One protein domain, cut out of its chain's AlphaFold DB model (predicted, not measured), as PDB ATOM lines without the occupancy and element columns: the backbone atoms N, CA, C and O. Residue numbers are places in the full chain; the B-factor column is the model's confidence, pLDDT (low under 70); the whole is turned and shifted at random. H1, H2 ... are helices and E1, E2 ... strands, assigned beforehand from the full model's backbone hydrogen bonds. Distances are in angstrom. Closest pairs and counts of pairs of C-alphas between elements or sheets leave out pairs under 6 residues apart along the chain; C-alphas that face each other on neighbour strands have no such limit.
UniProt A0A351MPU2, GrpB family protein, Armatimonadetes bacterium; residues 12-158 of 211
ATOM      1  N   TRP A  12     351.054 345.662 431.504       80.56
ATOM      2  CA  TRP A  12     352.333 345.482 430.822       80.56
ATOM      3  C   TRP A  12     353.110 346.799 430.746       80.56
ATOM      4  O   TRP A  12     352.649 347.793 430.190       80.56
ATOM      5  N   THR A  13     354.350 346.778 431.229       82.06
ATOM      6  CA  THR A  13     355.338 347.831 430.958       82.06
ATOM      7  C   THR A  13     355.817 347.742 429.510       82.06
ATOM      8  O   THR A  13     356.018 348.757 428.846       82.06
ATOM      9  N   TRP A  14     355.980 346.517 429.010       85.88
ATOM     10  CA  TRP A  14     356.159 346.205 427.597       85.88
ATOM     11  C   TRP A  14     355.833 344.729 427.358       85.88
ATOM     12  O   TRP A  14     355.882 343.916 428.281       85.88
ATOM     13  N   GLN A  15     355.522 344.383 426.110       87.25
ATOM     14  CA  GLN A  15     355.172 343.022 425.711       87.25
ATOM     15  C   GLN A  15     355.693 342.699 424.305       87.25
ATOM     16  O   GLN A  15     355.891 343.599 423.485       87.25
ATOM     17  N   ALA A  16     355.897 341.417 424.035       88.44
ATOM     18  CA  ALA A  16     356.304 340.848 422.760       88.44
ATOM     19  C   ALA A  16     355.679 339.454 422.587       88.44
ATOM     20  O   ALA A  16     355.193 338.854 423.547       88.44
ATOM     21  N   GLU A  17     355.710 338.933 421.364       87.25
ATOM     22  CA  GLU A  17     355.396 337.528 421.107       87.25
ATOM     23  C   GLU A  17     356.658 336.677 421.291       87.25
ATOM     24  O   GLU A  17     357.740 337.035 420.816       87.25
ATOM     25  N   ASP A  18     356.521 335.561 422.002       86.56
ATOM     26  CA  ASP A  18     357.529 334.513 422.036       86.56
ATOM     27  C   ASP A  18     357.526 333.702 420.727       86.56
ATOM     28  O   ASP A  18     356.688 333.869 419.838       86.56
ATOM     29  N   ARG A  19     358.482 332.780 420.611       81.75
ATOM     30  CA  ARG A  19     358.626 331.870 419.460       81.75
ATOM     31  C   ARG A  19     357.404 330.993 419.148       81.75
ATOM     32  O   ARG A  19     357.307 330.496 418.029       81.75
ATOM     33  N   ASP A  20     356.513 330.785 420.114       80.50
ATOM     34  CA  ASP A  20     355.307 329.963 419.987       80.50
ATOM     35  C   ASP A  20     354.037 330.832 419.814       80.50
ATOM     36  O   ASP A  20     352.921 330.303 419.811       80.50
ATOM     37  N   GLY A  21     354.186 332.157 419.662       79.69
ATOM     38  CA  GLY A  21     353.082 333.118 419.550       79.69
ATOM     39  C   GLY A  21     352.398 333.434 420.885       79.69
ATOM     40  O   GLY A  21     351.284 333.959 420.906       79.69
ATOM     41  N   GLY A  22     353.023 333.076 422.008       79.81
ATOM     42  CA  GLY A  22     352.589 333.439 423.350       79.81
ATOM     43  C   GLY A  22     353.031 334.850 423.726       79.81
ATOM     44  O   GLY A  22     354.096 335.307 423.331       79.81
ATOM     45  N   LEU A  23     352.225 335.551 424.523       82.56
ATOM     46  CA  LEU A  23     352.587 336.876 425.018       82.56
ATOM     47  C   LEU A  23     353.589 336.764 426.181       82.56
ATOM     48  O   LEU A  23     353.350 336.040 427.158       82.56
ATOM     49  N   VAL A  24     354.696 337.494 426.073       86.44
ATOM     50  CA  VAL A  24     355.758 337.616 427.082       86.44
ATOM     51  C   VAL A  24     356.158 339.080 427.245       86.44
ATOM     52  O   VAL A  24     355.943 339.890 426.352       86.44
ATOM     53  N   GLY A  25     356.761 339.438 428.372       83.75
ATOM     54  CA  GLY A  25     357.148 340.819 428.648       83.75
ATOM     55  C   GLY A  25     357.292 341.075 430.135       83.75
ATOM     56  O   GLY A  25     357.298 340.125 430.916       83.75
ATOM     57  N   GLU A  26     357.369 342.348 430.508       82.19
ATOM     58  CA  GLU A  26     357.379 342.782 431.905       82.19
ATOM     59  C   GLU A  26     356.058 343.473 432.239       82.19
ATOM     60  O   GLU A  26     355.604 344.341 431.490       82.19
ATOM     61  N   TYR A  27     355.455 343.117 433.370       77.31
ATOM     62  CA  TYR A  27     354.275 343.786 433.914       77.31
ATOM     63  C   TYR A  27     354.502 344.149 435.382       77.31
ATOM     64  O   TYR A  27     355.344 343.552 436.056       77.31
ATOM     65  N   ALA A  28     353.771 345.150 435.866       68.44
ATOM     66  CA  ALA A  28     353.742 345.478 437.286       68.44
ATOM     67  C   ALA A  28     352.614 344.688 437.958       68.44
ATOM     68  O   ALA A  28     351.484 344.685 437.469       68.44
ATOM     69  N   ASP A  29     352.907 344.011 439.068       61.72
ATOM     70  CA  ASP A  29     351.846 343.528 439.953       61.72
ATOM     71  C   ASP A  29     351.278 344.677 440.813       61.72
ATOM     72  O   ASP A  29     351.853 345.768 440.887       61.72
ATOM     73  N   GLU A  30     350.153 344.440 441.497       59.34
ATOM     74  CA  GLU A  30     349.492 345.439 442.360       59.34
ATOM     75  C   GLU A  30     350.392 345.966 443.497       59.34
ATOM     76  O   GLU A  30     350.105 347.008 444.088       59.34
ATOM     77  N   SER A  31     351.480 345.259 443.820       59.16
ATOM     78  CA  SER A  31     352.426 345.649 444.867       59.16
ATOM     79  C   SER A  31     353.528 346.585 444.363       59.16
ATOM     80  O   SER A  31     354.225 347.192 445.178       59.16
ATOM     81  N   GLY A  32     353.716 346.692 443.040       53.12
ATOM     82  CA  GLY A  32     354.796 347.454 442.407       53.12
ATOM     83  C   GLY A  32     356.207 346.968 442.765       53.12
ATOM     84  O   GLY A  32     357.186 347.600 442.370       53.12
ATOM     85  N   ALA A  33     356.325 345.877 443.530       47.59
ATOM     86  CA  ALA A  33     357.582 345.374 444.073       47.59
ATOM     87  C   ALA A  33     358.282 344.392 443.124       47.59
ATOM     88  O   ALA A  33     359.492 344.194 443.241       47.59
ATOM     89  N   TRP A  34     357.548 343.816 442.167       52.31
ATOM     90  CA  TRP A  34     358.065 342.814 441.242       52.31
ATOM     91  C   TRP A  34     357.695 343.149 439.800       52.31
ATOM     92  O   TRP A  34     356.526 343.335 439.468       52.31
ATOM     93  N   ALA A  35     358.700 343.151 438.924       53.09
ATOM     94  CA  ALA A  35     358.478 342.947 437.500       53.09
ATOM     95  C   ALA A  35     358.506 341.434 437.245       53.09
ATOM     96  O   ALA A  35     359.514 340.885 436.789       53.09
ATOM     97  N   LEU A  36     357.437 340.725 437.620       54.00
ATOM     98  CA  LEU A  36     357.314 339.310 437.266       54.00
ATOM     99  C   LEU A  36     357.036 339.226 435.766       54.00
ATOM    100  O   LEU A  36     356.200 339.957 435.248       54.00
ATOM    101  N   SER A  37     357.803 338.411 435.048       59.31
ATOM    102  CA  SER A  37     357.930 338.592 433.603       59.31
ATOM    103  C   SER A  37     358.167 337.259 432.909       59.31
ATOM    104  O   SER A  37     359.292 336.894 432.590       59.31
ATOM    105  N   GLY A  38     357.129 336.458 432.685       54.62
ATOM    106  CA  GLY A  38     357.348 335.164 432.044       54.62
ATOM    107  C   GLY A  38     356.078 334.399 431.750       54.62
ATOM    108  O   GLY A  38     355.526 333.786 432.653       54.62
ATOM    109  N   ALA A  39     355.715 334.403 430.463       54.09
ATOM    110  CA  ALA A  39     354.534 333.801 429.851       54.09
ATOM    111  C   ALA A  39     353.219 334.337 430.446       54.09
ATOM    112  O   ALA A  39     353.053 334.393 431.656       54.09
ATOM    113  N   ALA A  40     352.253 334.715 429.608       54.34
ATOM    114  CA  ALA A  40     350.926 335.152 430.049       54.34
ATOM    115  C   ALA A  40     350.111 334.027 430.731       54.34
ATOM    116  O   ALA A  40     348.915 333.952 430.504       54.34
ATOM    117  N   TRP A  41     350.712 333.107 431.493       63.81
ATOM    118  CA  TRP A  41     350.106 331.855 431.938       63.81
ATOM    119  C   TRP A  41     350.522 331.501 433.364       63.81
ATOM    120  O   TRP A  41     351.706 331.483 433.696       63.81
ATOM    121  N   LEU A  42     349.547 331.126 434.190       61.94
ATOM    122  CA  LEU A  42     349.808 330.573 435.520       61.94
ATOM    123  C   LEU A  42     350.374 329.148 435.411       61.94
ATOM    124  O   LEU A  42     349.912 328.398 434.551       61.94
ATOM    125  N   PRO A  43     351.320 328.724 436.271       63.78
ATOM    126  CA  PRO A  43     351.732 327.325 436.316       63.78
ATOM    127  C   PRO A  43     350.527 326.421 436.629       63.78
ATOM    128  O   PRO A  43     349.580 326.852 437.294       63.78
ATOM    129  N   PRO A  44     350.535 325.162 436.164       66.62
ATOM    130  CA  PRO A  44     349.435 324.249 436.421       66.62
ATOM    131  C   PRO A  44     349.351 323.921 437.920       66.62
ATOM    132  O   PRO A  44     350.364 323.888 438.624       66.62
ATOM    133  N   ALA A  45     348.136 323.668 438.412       66.56
ATOM    134  CA  ALA A  45     347.881 323.418 439.835       66.56
ATOM    135  C   ALA A  45     348.555 322.137 440.373       66.56
ATOM    136  O   ALA A  45     348.733 322.002 441.580       66.56
ATOM    137  N   ASP A  46     348.933 321.208 439.492       69.75
ATOM    138  CA  ASP A  46     349.642 319.955 439.776       69.75
ATOM    139  C   ASP A  46     351.150 320.030 439.461       69.75
ATOM    140  O   ASP A  46     351.789 319.015 439.171       69.75
ATOM    141  N   GLY A  47     351.728 321.236 439.503       70.00
ATOM    142  CA  GLY A  47     353.167 321.441 439.359       70.00
ATOM    143  C   GLY A  47     353.996 320.585 440.325       70.00
ATOM    144  O   GLY A  47     353.557 320.214 441.415       70.00
ATOM    145  N   GLU A  48     355.223 320.256 439.924       79.75
ATOM    146  CA  GLU A  48     356.138 319.526 440.799       79.75
ATOM    147  C   GLU A  48     356.627 320.413 441.956       79.75
ATOM    148  O   GLU A  48     356.882 321.601 441.740       79.75
ATOM    149  N   PRO A  49     356.825 319.846 443.164       79.38
ATOM    150  CA  PRO A  49     357.364 320.587 444.299       79.38
ATOM    151  C   PRO A  49     358.714 321.227 443.967       79.38
ATOM    152  O   PRO A  49     359.594 320.596 443.373       79.38
ATOM    153  N   ASP A  50     358.905 322.471 444.408       80.12
ATOM    154  CA  ASP A  50     360.139 323.230 444.183       80.12
ATOM    155  C   ASP A  50     361.107 323.146 445.383       80.12
ATOM    156  O   ASP A  50     361.933 324.034 445.611       80.12
ATOM    157  N   ASP A  51     361.054 322.040 446.124       87.94
ATOM    158  CA  ASP A  51     361.889 321.793 447.299       87.94
ATOM    159  C   ASP A  51     363.385 321.731 446.944       87.94
ATOM    160  O   ASP A  51     363.804 321.424 445.819       87.94
ATOM    161  N   VAL A  52     364.236 322.022 447.921       90.88
ATOM    162  CA  VAL A  52     365.687 321.882 447.821       90.88
ATOM    163  C   VAL A  52     366.074 320.437 448.098       90.88
ATOM    164  O   VAL A  52     366.147 319.995 449.239       90.88
ATOM    165  N   GLN A  53     366.387 319.714 447.027       92.19
ATOM    166  CA  GLN A  53     366.906 318.353 447.098       92.19
ATOM    167  C   GLN A  53     368.341 318.326 446.582       92.19
ATOM    168  O   GLN A  53     368.590 318.550 445.395       92.19
ATOM    169  N   LEU A  54     369.285 318.079 447.490       96.19
ATOM    170  CA  LEU A  54     370.683 317.878 447.130       96.19
ATOM    171  C   LEU A  54     370.884 316.451 446.630       96.19
ATOM    172  O   LEU A  54     370.436 315.497 447.263       96.19
ATOM    173  N   VAL A  55     371.585 316.318 445.511       97.06
ATOM    174  CA  VAL A  55     372.014 315.033 444.958       97.06
ATOM    175  C   VAL A  55     373.533 314.890 445.075       97.06
ATOM    176  O   VAL A  55     374.233 315.907 445.206       97.06
ATOM    177  N   PRO A  56     374.064 313.653 445.035       98.06
ATOM    178  CA  PRO A  56     375.496 313.433 444.887       98.06
ATOM    179  C   PRO A  56     376.064 314.177 443.665       98.06
ATOM    180  O   PRO A  56     375.324 314.422 442.711       98.06
ATOM    181  N   PRO A  57     377.359 314.531 443.682       97.19
ATOM    182  CA  PRO A  57     378.016 315.151 442.538       97.19
ATOM    183  C   PRO A  57     377.879 314.277 441.287       97.19
ATOM    184  O   PRO A  57     378.114 313.071 441.354       97.19
ATOM    185  N   ASP A  58     377.540 314.889 440.155       98.06
ATOM    186  CA  ASP A  58     377.475 314.213 438.859       98.06
ATOM    187  C   ASP A  58     378.654 314.681 437.987       98.06
ATOM    188  O   ASP A  58     378.737 315.871 437.656       98.06
ATOM    189  N   PRO A  59     379.582 313.783 437.600       97.62
ATOM    190  CA  PRO A  59     380.735 314.154 436.785       97.62
ATOM    191  C   PRO A  59     380.354 314.624 435.373       97.62
ATOM    192  O   PRO A  59     381.198 315.198 434.693       97.62
ATOM    193  N   THR A  60     379.110 314.411 434.931       98.31
ATOM    194  CA  THR A  60     378.629 314.827 433.607       98.31
ATOM    195  C   THR A  60     378.079 316.256 433.576       98.31
ATOM    196  O   THR A  60     377.826 316.780 432.492       98.31
ATOM    197  N   TRP A  61     377.917 316.936 434.721       98.50
ATOM    198  CA  TRP A  61     377.406 318.316 434.751       98.50
ATOM    199  C   TRP A  61     378.174 319.312 433.867       98.50
ATOM    200  O   TRP A  61     377.504 320.123 433.228       98.50
ATOM    201  N   PRO A  62     379.521 319.282 433.768       98.38
ATOM    202  CA  PRO A  62     380.243 320.159 432.846       98.38
ATOM    203  C   PRO A  62     379.837 319.955 431.378       98.38
ATOM    204  O   PRO A  62     379.605 320.931 430.667       98.38
ATOM    205  N   ASP A  63     379.671 318.703 430.940       98.56
ATOM    206  CA  ASP A  63     379.261 318.377 429.567       98.56
ATOM    207  C   ASP A  63     377.797 318.761 429.314       98.56
ATOM    208  O   ASP A  63     377.453 319.291 428.252       98.56
ATOM    209  N   GLN A  64     376.926 318.561 430.311       98.50
ATOM    210  CA  GLN A  64     375.538 319.021 430.257       98.50
ATOM    211  C   GLN A  64     375.461 320.552 430.150       98.50
ATOM    212  O   GLN A  64     374.666 321.069 429.364       98.50
ATOM    213  N   ALA A  65     376.297 321.282 430.895       98.69
ATOM    214  CA  ALA A  65     376.374 322.739 430.826       98.69
ATOM    215  C   ALA A  65     376.904 323.222 429.473       98.69
ATOM    216  O   ALA A  65     376.317 324.129 428.894       98.69
ATOM    217  N   ALA A  66     377.952 322.595 428.934       98.69
ATOM    218  CA  ALA A  66     378.476 322.924 427.609       98.69
ATOM    219  C   ALA A  66     377.430 322.691 426.505       98.69
ATOM    220  O   ALA A  66     377.240 323.544 425.637       98.69
ATOM    221  N   THR A  67     376.702 321.574 426.579       98.62
ATOM    222  CA  THR A  67     375.599 321.265 425.658       98.62
ATOM    223  C   THR A  67     374.493 322.310 425.763       98.62
ATOM    224  O   THR A  67     374.055 322.852 424.752       98.62
ATOM    225  N   LEU A  68     374.081 322.658 426.984       98.38
ATOM    226  CA  LEU A  68     373.049 323.663 427.214       98.38
ATOM    227  C   LEU A  68     373.479 325.065 426.749       98.38
ATOM    228  O   LEU A  68     372.670 325.786 426.174       98.38
ATOM    229  N   ILE A  69     374.742 325.451 426.949       98.62
ATOM    230  CA  ILE A  69     375.292 326.708 426.417       98.62
ATOM    231  C   ILE A  69     375.191 326.725 424.887       98.62
ATOM    232  O   ILE A  69     374.795 327.741 424.322       98.62
ATOM    233  N   ALA A  70     375.496 325.613 424.212       98.38
ATOM    234  CA  ALA A  70     375.355 325.516 422.760       98.38
ATOM    235  C   ALA A  70     373.883 325.597 422.308       98.38
ATOM    236  O   ALA A  70     373.582 326.312 421.352       98.38
ATOM    237  N   GLU A  71     372.965 324.923 423.012       97.25
ATOM    238  CA  GLU A  71     371.515 325.002 422.765       97.25
ATOM    239  C   GLU A  71     371.002 326.445 422.888       97.25
ATOM    240  O   GLU A  71     370.320 326.943 421.994       97.25
ATOM    241  N   LEU A  72     371.357 327.139 423.974       97.06
ATOM    242  CA  LEU A  72     370.964 328.531 424.212       97.06
ATOM    243  C   LEU A  72     371.618 329.477 423.200       97.06
ATOM    244  O   LEU A  72     370.947 330.349 422.651       97.06
ATOM    245  N   GLY A  73     372.900 329.270 422.900       97.19
ATOM    246  CA  GLY A  73     373.655 330.041 421.915       97.19
ATOM    247  C   GLY A  73     373.072 329.976 420.500       97.19
ATOM    248  O   GLY A  73     373.219 330.931 419.745       97.19
ATOM    249  N   ALA A  74     372.379 328.890 420.148       96.62
ATOM    250  CA  ALA A  74     371.684 328.757 418.867       96.62
ATOM    251  C   ALA A  74     370.344 329.516 418.808       96.62
ATOM    252  O   ALA A  74     369.830 329.757 417.718       96.62
ATOM    253  N   ILE A  75     369.767 329.867 419.962       94.75
ATOM    254  CA  ILE A  75     368.476 330.563 420.071       94.75
ATOM    255  C   ILE A  75     368.681 332.075 420.199       94.75
ATOM    256  O   ILE A  75     367.921 332.861 419.634       94.75
ATOM    257  N   VAL A  76     369.689 332.491 420.964       94.81
ATOM    258  CA  VAL A  76     369.951 333.910 421.229       94.81
ATOM    259  C   VAL A  76     370.501 334.634 419.990       94.81
ATOM    260  O   VAL A  76     371.244 334.039 419.206       94.81
ATOM    261  N   PRO A  77     370.192 335.932 419.803       94.00
ATOM    262  CA  PRO A  77     370.726 336.699 418.683       94.00
ATOM    263  C   PRO A  77     372.257 336.688 418.633       94.00
ATOM    264  O   PRO A  77     372.939 336.897 419.641       94.00
ATOM    265  N   ALA A  78     372.799 336.475 417.434       94.50
ATOM    266  CA  ALA A  78     374.238 336.427 417.216       94.50
ATOM    267  C   ALA A  78     374.918 337.730 417.674       94.50
ATOM    268  O   ALA A  78     374.471 338.830 417.351       94.50
ATOM    269  N   GLY A  79     376.015 337.594 418.419       94.81
ATOM    270  CA  GLY A  79     376.793 338.723 418.938       94.81
ATOM    271  C   GLY A  79     376.208 339.399 420.181       94.81
ATOM    272  O   GLY A  79     376.861 340.287 420.724       94.81
ATOM    273  N   LEU A  80     375.029 338.978 420.659       96.69
ATOM    274  CA  LEU A  80     374.431 339.553 421.863       96.69
ATOM    275  C   LEU A  80     375.192 339.156 423.132       96.69
ATOM    276  O   LEU A  80     375.483 340.004 423.973       96.69
ATOM    277  N   VAL A  81     375.524 337.868 423.253       97.62
ATOM    278  CA  VAL A  81     376.294 337.332 424.379       97.62
ATOM    279  C   VAL A  81     377.763 337.221 423.990       97.62
ATOM    280  O   VAL A  81     378.109 336.582 422.996       97.62
ATOM    281  N   ARG A  82     378.631 337.834 424.791       96.56
ATOM    282  CA  ARG A  82     380.087 337.890 424.580       96.56
ATOM    283  C   ARG A  82     380.817 336.710 425.194       96.56
ATOM    284  O   ARG A  82     381.831 336.261 424.665       96.56
ATOM    285  N   ARG A  83     380.304 336.221 426.319       96.56
ATOM    286  CA  ARG A  83     380.921 335.162 427.112       96.56
ATOM    287  C   ARG A  83     379.850 334.343 427.807       96.56
ATOM    288  O   ARG A  83     378.891 334.895 428.333       96.56
ATOM    289  N   TRP A  84     380.073 333.036 427.842       98.06
ATOM    290  CA  TRP A  84     379.270 332.082 428.593       98.06
ATOM    291  C   TRP A  84     380.137 331.410 429.646       98.06
ATOM    292  O   TRP A  84     381.276 331.040 429.365       98.06
ATOM    293  N   GLU A  85     379.595 331.216 430.840       98.38
ATOM    294  CA  GLU A  85     380.268 330.507 431.925       98.38
ATOM    295  C   GLU A  85     379.316 329.532 432.603       98.38
ATOM    296  O   GLU A  85     378.179 329.868 432.924       98.38
ATOM    297  N   HIS A  86     379.815 328.334 432.898       98.50
ATOM    298  CA  HIS A  86     379.180 327.443 433.863       98.50
ATOM    299  C   HIS A  86     379.660 327.814 435.267       98.50
ATOM    300  O   HIS A  86     380.867 327.816 435.541       98.50
ATOM    301  N   TYR A  87     378.728 328.134 436.161       96.75
ATOM    302  CA  TYR A  87     379.040 328.505 437.538       96.75
ATOM    303  C   TYR A  87     378.092 327.826 438.539       96.75
ATOM    304  O   TYR A  87     377.438 326.831 438.229       96.75
ATOM    305  N   GLY A  88     378.103 328.291 439.789       96.19
ATOM    306  CA  GLY A  88     377.326 327.680 440.859       96.19
ATOM    307  C   GLY A  88     377.894 326.334 441.314       96.19
ATOM    308  O   GLY A  88     379.040 325.976 441.039       96.19
ATOM    309  N   SER A  89     377.094 325.583 442.076       97.50
ATOM    310  CA  SER A  89     377.576 324.341 442.703       97.50
ATOM    311  C   SER A  89     377.812 323.211 441.701       97.50
ATOM    312  O   SER A  89     378.719 322.418 441.918       97.50
ATOM    313  N   THR A  90     377.034 323.143 440.614       98.44
ATOM    314  CA  THR A  90     377.179 322.087 439.595       98.44
ATOM    315  C   THR A  90     378.445 322.248 438.753       98.44
ATOM    316  O   THR A  90     378.885 321.295 438.121       98.44
ATOM    317  N   ALA A  91     379.077 323.426 438.785       98.31
ATOM    318  CA  ALA A  91     380.376 323.664 438.167       98.31
ATOM    319  C   ALA A  91     381.558 323.209 439.039       98.31
ATOM    320  O   ALA A  91     382.705 323.274 438.594       98.31
ATOM    321  N   VAL A  92     381.334 322.773 440.280       98.44
ATOM    322  CA  VAL A  92     382.400 322.358 441.202       98.44
ATOM    323  C   VAL A  92     382.413 320.827 441.310       98.44
ATOM    324  O   VAL A  92     381.440 320.254 441.803       98.44
ATOM    325  N   PRO A  93     383.504 320.149 440.906       97.56
ATOM    326  CA  PRO A  93     383.639 318.703 441.078       97.56
ATOM    327  C   PRO A  93     383.502 318.283 442.544       97.56
ATOM    328  O   PRO A  93     383.912 319.010 443.450       97.56
ATOM    329  N   ASP A  94     382.943 317.097 442.777       96.62
ATOM    330  CA  ASP A  94     382.753 316.495 444.105       96.62
ATOM    331  C   ASP A  94     381.889 317.309 445.090       96.62
ATOM    332  O   ASP A  94     381.922 317.063 446.297       96.62
ATOM    333  N   LEU A  95     381.099 318.279 444.613       98.31
ATOM    334  CA  LEU A  95     380.220 319.092 445.453       98.31
ATOM    335  C   LEU A  95     378.741 318.682 445.290       98.31
ATOM    336  O   LEU A  95     378.169 318.913 444.226       98.31
ATOM    337  N   PRO A  96     378.074 318.147 446.336       98.12
ATOM    338  CA  PRO A  96     376.638 317.883 446.288       98.12
ATOM    339  C   PRO A  96     375.848 319.153 445.979       98.12
ATOM    340  O   PRO A  96     376.107 320.216 446.554       98.12
ATOM    341  N   ALA A  97     374.870 319.071 445.086       97.38
ATOM    342  CA  ALA A  97     374.156 320.242 444.589       97.38
ATOM    343  C   ALA A  97     372.690 319.924 444.310       97.38
ATOM    344  O   ALA A  97     372.297 318.766 444.209       97.38
ATOM    345  N   LYS A  98     371.877 320.972 444.147       95.31
ATOM    346  CA  LYS A  98     370.607 320.818 443.434       95.31
ATOM    347  C   LYS A  98     370.943 320.467 441.976       95.31
ATOM    348  O   LYS A  98     371.864 321.090 441.447       95.31
ATOM    349  N   PRO A  99     370.219 319.547 441.316       95.81
ATOM    350  CA  PRO A  99     370.467 319.187 439.919       95.81
ATOM    351  C   PRO A  99     369.912 320.262 438.967       95.81
ATOM    352  O   PRO A  99     369.017 320.004 438.169       95.81
ATOM    353  N   VAL A 100     370.408 321.492 439.118       97.25
ATOM    354  CA  VAL A 100     370.057 322.680 438.336       97.25
ATOM    355  C   VAL A 100     371.369 323.311 437.885       97.25
ATOM    356  O   VAL A 100     372.230 323.605 438.715       97.25
ATOM    357  N   LEU A 101     371.549 323.469 436.576       98.56
ATOM    358  CA  LEU A 101     372.746 324.100 436.023       98.56
ATOM    359  C   LEU A 101     372.636 325.616 436.175       98.56
ATOM    360  O   LEU A 101     371.654 326.192 435.724       98.56
ATOM    361  N   ASP A 102     373.629 326.262 436.777       98.19
ATOM    362  CA  ASP A 102     373.682 327.722 436.844       98.19
ATOM    363  C   ASP A 102     374.670 328.221 435.772       98.19
ATOM    364  O   ASP A 102     375.831 327.807 435.734       98.19
ATOM    365  N   LEU A 103     374.216 329.093 434.874       98.56
ATOM    366  CA  LEU A 103     374.997 329.665 433.773       98.56
ATOM    367  C   LEU A 103     375.062 331.191 433.902       98.56
ATOM    368  O   LEU A 103     374.079 331.805 434.312       98.56
ATOM    369  N   LEU A 104     376.181 331.800 433.508       97.56
ATOM    370  CA  LEU A 104     376.312 333.251 433.338       97.56
ATOM    371  C   LEU A 104     376.516 333.587 431.860       97.56
ATOM    372  O   LEU A 104     377.348 332.966 431.197       97.56
ATOM    373  N   ALA A 105     375.797 334.592 431.373       97.81
ATOM    374  CA  ALA A 105     375.980 335.190 430.058       97.81
ATOM    375  C   ALA A 105     376.357 336.669 430.191       97.81
ATOM    376  O   ALA A 105     375.619 337.461 430.778       97.81
ATOM    377  N   GLU A 106     377.501 337.032 429.614       97.69
ATOM    378  CA  GLU A 106     377.977 338.411 429.538       97.69
ATOM    379  C   GLU A 106     377.371 339.138 428.348       97.69
ATOM    380  O   GLU A 106     377.500 338.687 427.208       97.69
ATOM    381  N   VAL A 107     376.765 340.289 428.609       97.06
ATOM    382  CA  VAL A 107     376.211 341.189 427.592       97.06
ATOM    383  C   VAL A 107     376.816 342.586 427.745       97.06
ATOM    384  O   VAL A 107     377.429 342.895 428.763       97.06
ATOM    385  N   GLU A 108     376.686 343.439 426.728       95.50
ATOM    386  CA  GLU A 108     377.111 344.847 426.846       95.50
ATOM    387  C   GLU A 108     376.162 345.638 427.754       95.50
ATOM    388  O   GLU A 108     376.588 346.339 428.666       95.50
ATOM    389  N   ASP A 109     374.863 345.497 427.496       93.19
ATOM    390  CA  ASP A 109     373.785 346.202 428.177       93.19
ATOM    391  C   ASP A 109     372.688 345.181 428.494       93.19
ATOM    392  O   ASP A 109     372.107 344.575 427.587       93.19
ATOM    393  N   GLU A 110     372.443 344.950 429.785       91.94
ATOM    394  CA  GLU A 110     371.436 343.990 430.251       91.94
ATOM    395  C   GLU A 110     370.029 344.390 429.809       91.94
ATOM    396  O   GLU A 110     369.293 343.545 429.302       91.94
ATOM    397  N   ALA A 111     369.673 345.672 429.911       89.19
ATOM    398  CA  ALA A 111     368.334 346.144 429.594       89.19
ATOM    399  C   ALA A 111     368.019 345.982 428.099       89.19
ATOM    400  O   ALA A 111     366.912 345.562 427.749       89.19
ATOM    401  N   ALA A 112     368.992 346.266 427.228       91.44
ATOM    402  CA  ALA A 112     368.879 346.031 425.791       91.44
ATOM    403  C   ALA A 112     368.867 344.529 425.461       91.44
ATOM    404  O   ALA A 112     368.046 344.077 424.661       91.44
ATOM    405  N   ALA A 113     369.735 343.735 426.098       93.44
ATOM    406  CA  ALA A 113     369.772 342.291 425.886       93.44
ATOM    407  C   ALA A 113     368.461 341.620 426.287       93.44
ATOM    408  O   ALA A 113     367.952 340.775 425.557       93.44
ATOM    409  N   ARG A 114     367.865 342.041 427.399       90.44
ATOM    410  CA  ARG A 114     366.570 341.564 427.879       90.44
ATOM    411  C   ARG A 114     365.453 341.715 426.851       90.44
ATOM    412  O   ARG A 114     364.701 340.763 426.656       90.44
ATOM    413  N   GLN A 115     365.366 342.854 426.158       89.75
ATOM    414  CA  GLN A 115     364.353 343.060 425.111       89.75
ATOM    415  C   GLN A 115     364.458 342.035 423.975       89.75
ATOM    416  O   GLN A 115     363.455 341.710 423.347       89.75
ATOM    417  N   ALA A 116     365.655 341.502 423.729       92.75
ATOM    418  CA  ALA A 116     365.880 340.470 422.727       92.75
ATOM    419  C   ALA A 116     365.770 339.042 423.295       92.75
ATOM    420  O   ALA A 116     365.300 338.134 422.614       92.75
ATOM    421  N   LEU A 117     366.203 338.830 424.538       93.75
ATOM    422  CA  LEU A 117     366.289 337.510 425.161       93.75
ATOM    423  C   LEU A 117     364.947 336.996 425.667       93.75
ATOM    424  O   LEU A 117     364.681 335.808 425.525       93.75
ATOM    425  N   VAL A 118     364.094 337.852 426.227       91.62
ATOM    426  CA  VAL A 118     362.766 337.442 426.700       91.62
ATOM    427  C   VAL A 118     361.930 336.817 425.575       91.62
ATOM    428  O   VAL A 118     361.551 335.661 425.738       91.62
ATOM    429  N   PRO A 119     361.691 337.461 424.414       91.06
ATOM    430  CA  PRO A 119     360.938 336.817 423.332       91.06
ATOM    431  C   PRO A 119     361.651 335.596 422.725       91.06
ATOM    432  O   PRO A 119     360.995 334.664 422.263       91.06
ATOM    433  N   ALA A 120     362.988 335.560 422.742       92.62
ATOM    434  CA  ALA A 120     363.747 334.434 422.195       92.62
ATOM    435  C   ALA A 120     363.728 333.191 423.105       92.62
ATOM    436  O   ALA A 120     363.653 332.057 422.625       92.62
ATOM    437  N   LEU A 121     363.833 333.387 424.422       92.25
ATOM    438  CA  LEU A 121     364.026 332.313 425.393       92.25
ATOM    439  C   LEU A 121     362.742 331.937 426.121       92.25
ATOM    440  O   LEU A 121     362.491 330.737 426.282       92.25
ATOM    441  N   CYS A 122     361.967 332.925 426.573       89.44
ATOM    442  CA  CYS A 122     360.796 332.694 427.409       89.44
ATOM    443  C   CYS A 122     359.693 331.946 426.661       89.44
ATOM    444  O   CYS A 122     359.656 331.876 425.435       89.44
ATOM    445  N   GLY A 123     358.816 331.334 427.449       80.44
ATOM    446  CA  GLY A 123     357.672 330.581 426.964       80.44
ATOM    447  C   GLY A 123     357.262 329.543 427.997       80.44
ATOM    448  O   GLY A 123     357.482 329.697 429.196       80.44
ATOM    449  N   ARG A 124     356.711 328.420 427.537       76.12
ATOM    450  CA  ARG A 124     356.090 327.401 428.408       76.12
ATOM    451  C   ARG A 124     357.029 326.770 429.439       76.12
ATOM    452  O   ARG A 124     356.569 326.282 430.465       76.12
ATOM    453  N   ALA A 125     358.321 326.689 429.138       85.19
ATOM    454  CA  ALA A 125     359.305 326.015 429.986       85.19
ATOM    455  C   ALA A 125     360.431 326.943 430.451       85.19
ATOM    456  O   ALA A 125     361.360 326.466 431.096       85.19
ATOM    457  N   VAL A 126     360.373 328.234 430.115       89.44
ATOM    458  CA  VAL A 126     361.408 329.202 430.476       89.44
ATOM    459  C   VAL A 126     360.740 330.468 430.988       89.44
ATOM    460  O   VAL A 126     360.045 331.165 430.251       89.44
ATOM    461  N   GLU A 127     360.972 330.751 432.260       86.38
ATOM    462  CA  GLU A 127     360.489 331.945 432.949       86.38
ATOM    463  C   GLU A 127     361.608 332.991 432.974       86.38
ATOM    464  O   GLU A 127     362.780 332.618 433.002       86.38
ATOM    465  N   TYR A 128     361.280 334.283 432.998       86.44
ATOM    466  CA  TYR A 128     362.252 335.346 433.259       86.44
ATOM    467  C   TYR A 128     361.913 336.058 434.574       86.44
ATOM    468  O   TYR A 128     360.766 336.374 434.888       86.44
ATOM    469  N   TRP A 129     362.924 336.165 435.425       84.50
ATOM    470  CA  TRP A 129     362.827 336.624 436.800       84.50
ATOM    471  C   TRP A 129     363.767 337.812 436.950       84.50
ATOM    472  O   TRP A 129     364.954 337.714 436.619       84.50
ATOM    473  N   ARG A 130     363.240 338.918 437.481       80.62
ATOM    474  CA  ARG A 130     364.031 340.099 437.813       80.62
ATOM    475  C   ARG A 130     363.949 340.373 439.304       80.62
ATOM    476  O   ARG A 130     362.879 340.692 439.815       80.62
ATOM    477  N   GLN A 131     365.084 340.272 439.983       73.06
ATOM    478  CA  GLN A 131     365.186 340.518 441.418       73.06
ATOM    479  C   GLN A 131     366.420 341.372 441.691       73.06
ATOM    480  O   GLN A 131     367.508 341.039 441.230       73.06
ATOM    481  N   ASP A 132     366.238 342.491 442.394       72.31
ATOM    482  CA  ASP A 132     367.315 343.424 442.767       72.31
ATOM    483  C   ASP A 132     368.204 343.861 441.584       72.31
ATOM    484  O   ASP A 132     369.406 344.074 441.717       72.31
ATOM    485  N   GLY A 133     367.602 343.987 440.396       72.12
ATOM    486  CA  GLY A 133     368.288 344.366 439.157       72.12
ATOM    487  C   GLY A 133     368.928 343.209 438.384       72.12
ATOM    488  O   GLY A 133     369.292 343.413 437.231       72.12
ATOM    489  N   ALA A 134     368.998 342.001 438.949       79.88
ATOM    490  CA  ALA A 134     369.563 340.832 438.283       79.88
ATOM    491  C   ALA A 134     368.530 340.125 437.391       79.88
ATOM    492  O   ALA A 134     367.439 339.766 437.845       79.88
ATOM    493  N   ALA A 135     368.904 339.875 436.135       88.62
ATOM    494  CA  ALA A 135     368.103 339.145 435.159       88.62
ATOM    495  C   ALA A 135     368.426 337.647 435.180       88.62
ATOM    496  O   ALA A 135     369.563 337.241 434.929       88.62
ATOM    497  N   THR A 136     367.421 336.811 435.449       91.88
ATOM    498  CA  THR A 136     367.571 335.350 435.483       91.88
ATOM    499  C   THR A 136     366.491 334.664 434.655       91.88
ATOM    500  O   THR A 136     365.307 334.877 434.875       91.88
ATOM    501  N   TYR A 137     366.889 333.784 433.740       93.62
ATOM    502  CA  TYR A 137     365.992 332.935 432.964       93.62
ATOM    503  C   TYR A 137     365.986 331.531 433.570       93.62
ATOM    504  O   TYR A 137     367.010 330.845 433.591       93.62
ATOM    505  N   VAL A 138     364.837 331.100 434.080       92.44
ATOM    506  CA  VAL A 138     364.658 329.813 434.753       92.44
ATOM    507  C   VAL A 138     364.066 328.813 433.773       92.44
ATOM    508  O   VAL A 138     362.877 328.850 433.470       92.44
ATOM    509  N   GLY A 139     364.899 327.897 433.285       93.38
ATOM    510  CA  GLY A 139     364.463 326.811 432.417       93.38
ATOM    511  C   GLY A 139     364.015 325.586 433.202       93.38
ATOM    512  O   GLY A 139     364.646 325.202 434.189       93.38
ATOM    513  N   ARG A 140     362.957 324.921 432.743       92.25
ATOM    514  CA  ARG A 140     362.370 323.711 433.333       92.25
ATOM    515  C   ARG A 140     362.322 322.577 432.317       92.25
ATOM    516  O   ARG A 140     362.312 322.801 431.111       92.25
ATOM    517  N   TRP A 141     362.256 321.340 432.804       89.50
ATOM    518  CA  TRP A 141     362.093 320.161 431.935       89.50
ATOM    519  C   TRP A 141     360.750 320.131 431.204       89.50
ATOM    520  O   TRP A 141     360.642 319.603 430.102       89.50
ATOM    521  N   ARG A 142     359.721 320.701 431.831       85.06
ATOM    522  CA  ARG A 142     358.415 320.981 431.242       85.06
ATOM    523  C   ARG A 142     357.757 322.121 432.008       85.06
ATOM    524  O   ARG A 142     358.213 322.487 433.092       85.06
ATOM    525  N   TRP A 143     356.648 322.615 431.482       78.31
ATOM    526  CA  TRP A 143     355.790 323.561 432.187       78.31
ATOM    527  C   TRP A 143     355.338 323.015 433.552       78.31
ATOM    528  O   TRP A 143     354.906 321.864 433.637       78.31
ATOM    529  N   GLY A 144     355.507 323.804 434.617       77.88
ATOM    530  CA  GLY A 144     355.254 323.373 436.001       77.88
ATOM    531  C   GLY A 144     356.196 322.275 436.525       77.88
ATOM    532  O   GLY A 144     355.982 321.759 437.614       77.88
ATOM    533  N   GLY A 145     357.218 321.878 435.761       87.25
ATOM    534  CA  GLY A 145     358.178 320.848 436.157       87.25
ATOM    535  C   GLY A 145     359.363 321.386 436.963       87.25
ATOM    536  O   GLY A 145     359.498 322.586 437.227       87.25
ATOM    537  N   ARG A 146     360.292 320.485 437.304       89.75
ATOM    538  CA  ARG A 146     361.538 320.844 438.004       89.75
ATOM    539  C   ARG A 146     362.408 321.758 437.151       89.75
ATOM    540  O   ARG A 146     362.509 321.583 435.930       89.75
ATOM    541  N   ARG A 147     363.089 322.690 437.822       92.75
ATOM    542  CA  ARG A 147     364.120 323.534 437.211       92.75
ATOM    543  C   ARG A 147     365.227 322.649 436.632       92.75
ATOM    544  O   ARG A 147     365.697 321.725 437.290       92.75
ATOM    545  N   ARG A 148     365.602 322.935 435.391       95.38
ATOM    546  CA  ARG A 148     366.723 322.339 434.656       95.38
ATOM    547  C   ARG A 148     367.944 323.249 434.746       95.38
ATOM    548  O   ARG A 148     369.047 322.763 434.975       95.38
ATOM    549  N   TYR A 149     367.744 324.557 434.598       97.62
ATOM    550  CA  TYR A 149     368.828 325.531 434.646       97.62
ATOM    551  C   TYR A 149     368.366 326.914 435.107       97.62
ATOM    552  O   TYR A 149     367.184 327.253 435.021       97.62
ATOM    553  N   HIS A 150     369.328 327.718 435.539       96.75
ATOM    554  CA  HIS A 150     369.236 329.165 435.616       96.75
ATOM    555  C   HIS A 150     370.265 329.764 434.663       96.75
ATOM    556  O   HIS A 150     371.437 329.397 434.699       96.75
ATOM    557  N   LEU A 151     369.830 330.677 433.807       97.50
ATOM    558  CA  LEU A 151     370.712 331.518 433.015       97.50
ATOM    559  C   LEU A 151     370.648 332.925 433.590       97.50
ATOM    560  O   LEU A 151     369.633 333.598 433.449       97.50
ATOM    561  N   HIS A 152     371.725 333.371 434.214       96.69
ATOM    562  CA  HIS A 152     371.847 334.751 434.647       96.69
ATOM    563  C   HIS A 152     372.514 335.562 433.545       96.69
ATOM    564  O   HIS A 152     373.499 335.128 432.946       96.69
ATOM    565  N   VAL A 153     371.966 336.739 433.276       96.12
ATOM    566  CA  VAL A 153     372.454 337.641 432.235       96.12
ATOM    567  C   VAL A 153     372.896 338.921 432.909       96.12
ATOM    568  O   VAL A 153     372.130 339.516 433.664       96.12
ATOM    569  N   ALA A 154     374.139 339.321 432.666       95.62
ATOM    570  CA  ALA A 154     374.722 340.463 433.346       95.62
ATOM    571  C   ALA A 154     375.725 341.201 432.463       95.62
ATOM    572  O   ALA A 154     376.414 340.603 431.632       95.62
ATOM    573  N   ALA A 155     375.814 342.513 432.667       95.44
ATOM    574  CA  ALA A 155     376.818 343.341 432.021       95.44
ATOM    575  C   ALA A 155     378.216 343.102 432.616       95.44
ATOM    576  O   ALA A 155     378.373 342.512 433.693       95.44
ATOM    577  N   VAL A 156     379.250 343.581 431.925       90.19
ATOM    578  CA  VAL A 156     380.620 343.588 432.459       90.19
ATOM    579  C   VAL A 156     380.665 344.375 433.772       90.19
ATOM    580  O   VAL A 156     380.135 345.479 433.867       90.19
ATOM    581  N   GLY A 157     381.338 343.819 434.782       88.81
ATOM    582  CA  GLY A 157     381.522 344.468 436.084       88.81
ATOM    583  C   GLY A 157     380.366 344.277 437.069       88.81
ATOM    584  O   GLY A 157     380.474 344.737 438.204       88.81
ATOM    585  N   ASP A 158     379.301 343.573 436.677       93.75
ATOM    586  CA  ASP A 158     378.227 343.204 437.598       93.75
ATOM    587  C   ASP A 158     378.751 342.338 438.773       93.75
ATOM    588  O   ASP A 158     379.565 341.429 438.557       93.75
TER     589      ASP A 158
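AT A GLANCE: This is residues 12 to 158 of the 211 residues of the protein "GrpB family protein" of Armatimonadetes bacterium (UniProt A0A351MPU2). A strongly twisted sheet of five strands makes a wall with two helices, H1 and H2, over one face, and a small hairpin, E1 and E2, packs on H2 near the sheet's edge strand E5. A long link, residues 29 to 60, loops from this hairpin to H1, and its residues 36 to 37 pair with E5. The printed part has 147 residues with two named helices and seven named strands, in the order E1 E2 H1 E3 E4 H2 E5 E6 E7; the large sheet runs E3 E4 E7 E6 E5 and is mixed. The class is mixed, helices and strands, with 73 residues, under half, in named elements. The whole is compact, with a radius of gyration of the C-alphas of 15.3 A and spans of 44 by 39 by 28 A.

HOW THE PARTS SIT: E1, residues 12 to 17, and E2, residues 23 to 28, form an antiparallel hairpin, with N 16 and O 24 2.8 A apart. H1, residues 61 to 75, is on the sheet of E3, residues 83 to 87, E4, residues 101 to 107, E7, residues 147 to 155, E6, residues 134 to 140, and E5, residues 126 to 131. Its height over the sheet is 8.7 A, and it runs slantwise to the strands, at 41 degrees to E4 on the local plane; the C-alphas of Ala 65 and Leu 101 are their closest, 6.5 A apart. The hairpin E3 and E4 has N 85 and O 104 at 2.9 A. H2, residues 110 to 121, is on the same face as H1, at a height of 8.4 A, and runs along the strands, at 18 degrees to E7 on the local plane. H1 and H2 only just touch, only at their ends, with 3 pairs of C-alphas within 8 A, the closest Ile 75 and Ala 120 at 6.5 A, and are about perpendicular at 88 degrees. The closest C-alphas of E2 and H2, Val 24 and Pro 119, are 6.4 A apart. E4, H2 and E5 form a split strand-helix-strand unit, two strands running the same way with E7 and E6 between them, and its crossover is right-handed. E5, E6 and E7 form a meander, each strand the antiparallel neighbour of the one before, with N 129 and O 136 at 2.8 A and N 151 and O 137 at 2.8 A. E4 and E7 are parallel, with N 103 and O 150 at 2.8 A. Of the O i to N i+4 pairs, 10 of 11 in H1 and 5 of 8 in H2 are within hydrogen-bond range.

IN THESE COORDINATES: E1 begins at C-alpha 12, (352.333, 345.482, 430.822). H1 is 21.1 A long and H2 14.7 A; E4 is 19.4 A, E6 19.2 A and E7 24.1 A. E7 ends at C-alpha 155, (376.818, 343.341, 432.021).

THE WHOLE: The C-alphas of Glu 30 and Pro 59 are the two farthest apart, at 44.6 A. The printed part has no cut. The links E2 to H1 and E3 to E4 are long, with 32 and 13 residues. The mean pLDDT of the printed part is 87.3, and residues 28 to 46 are under 70.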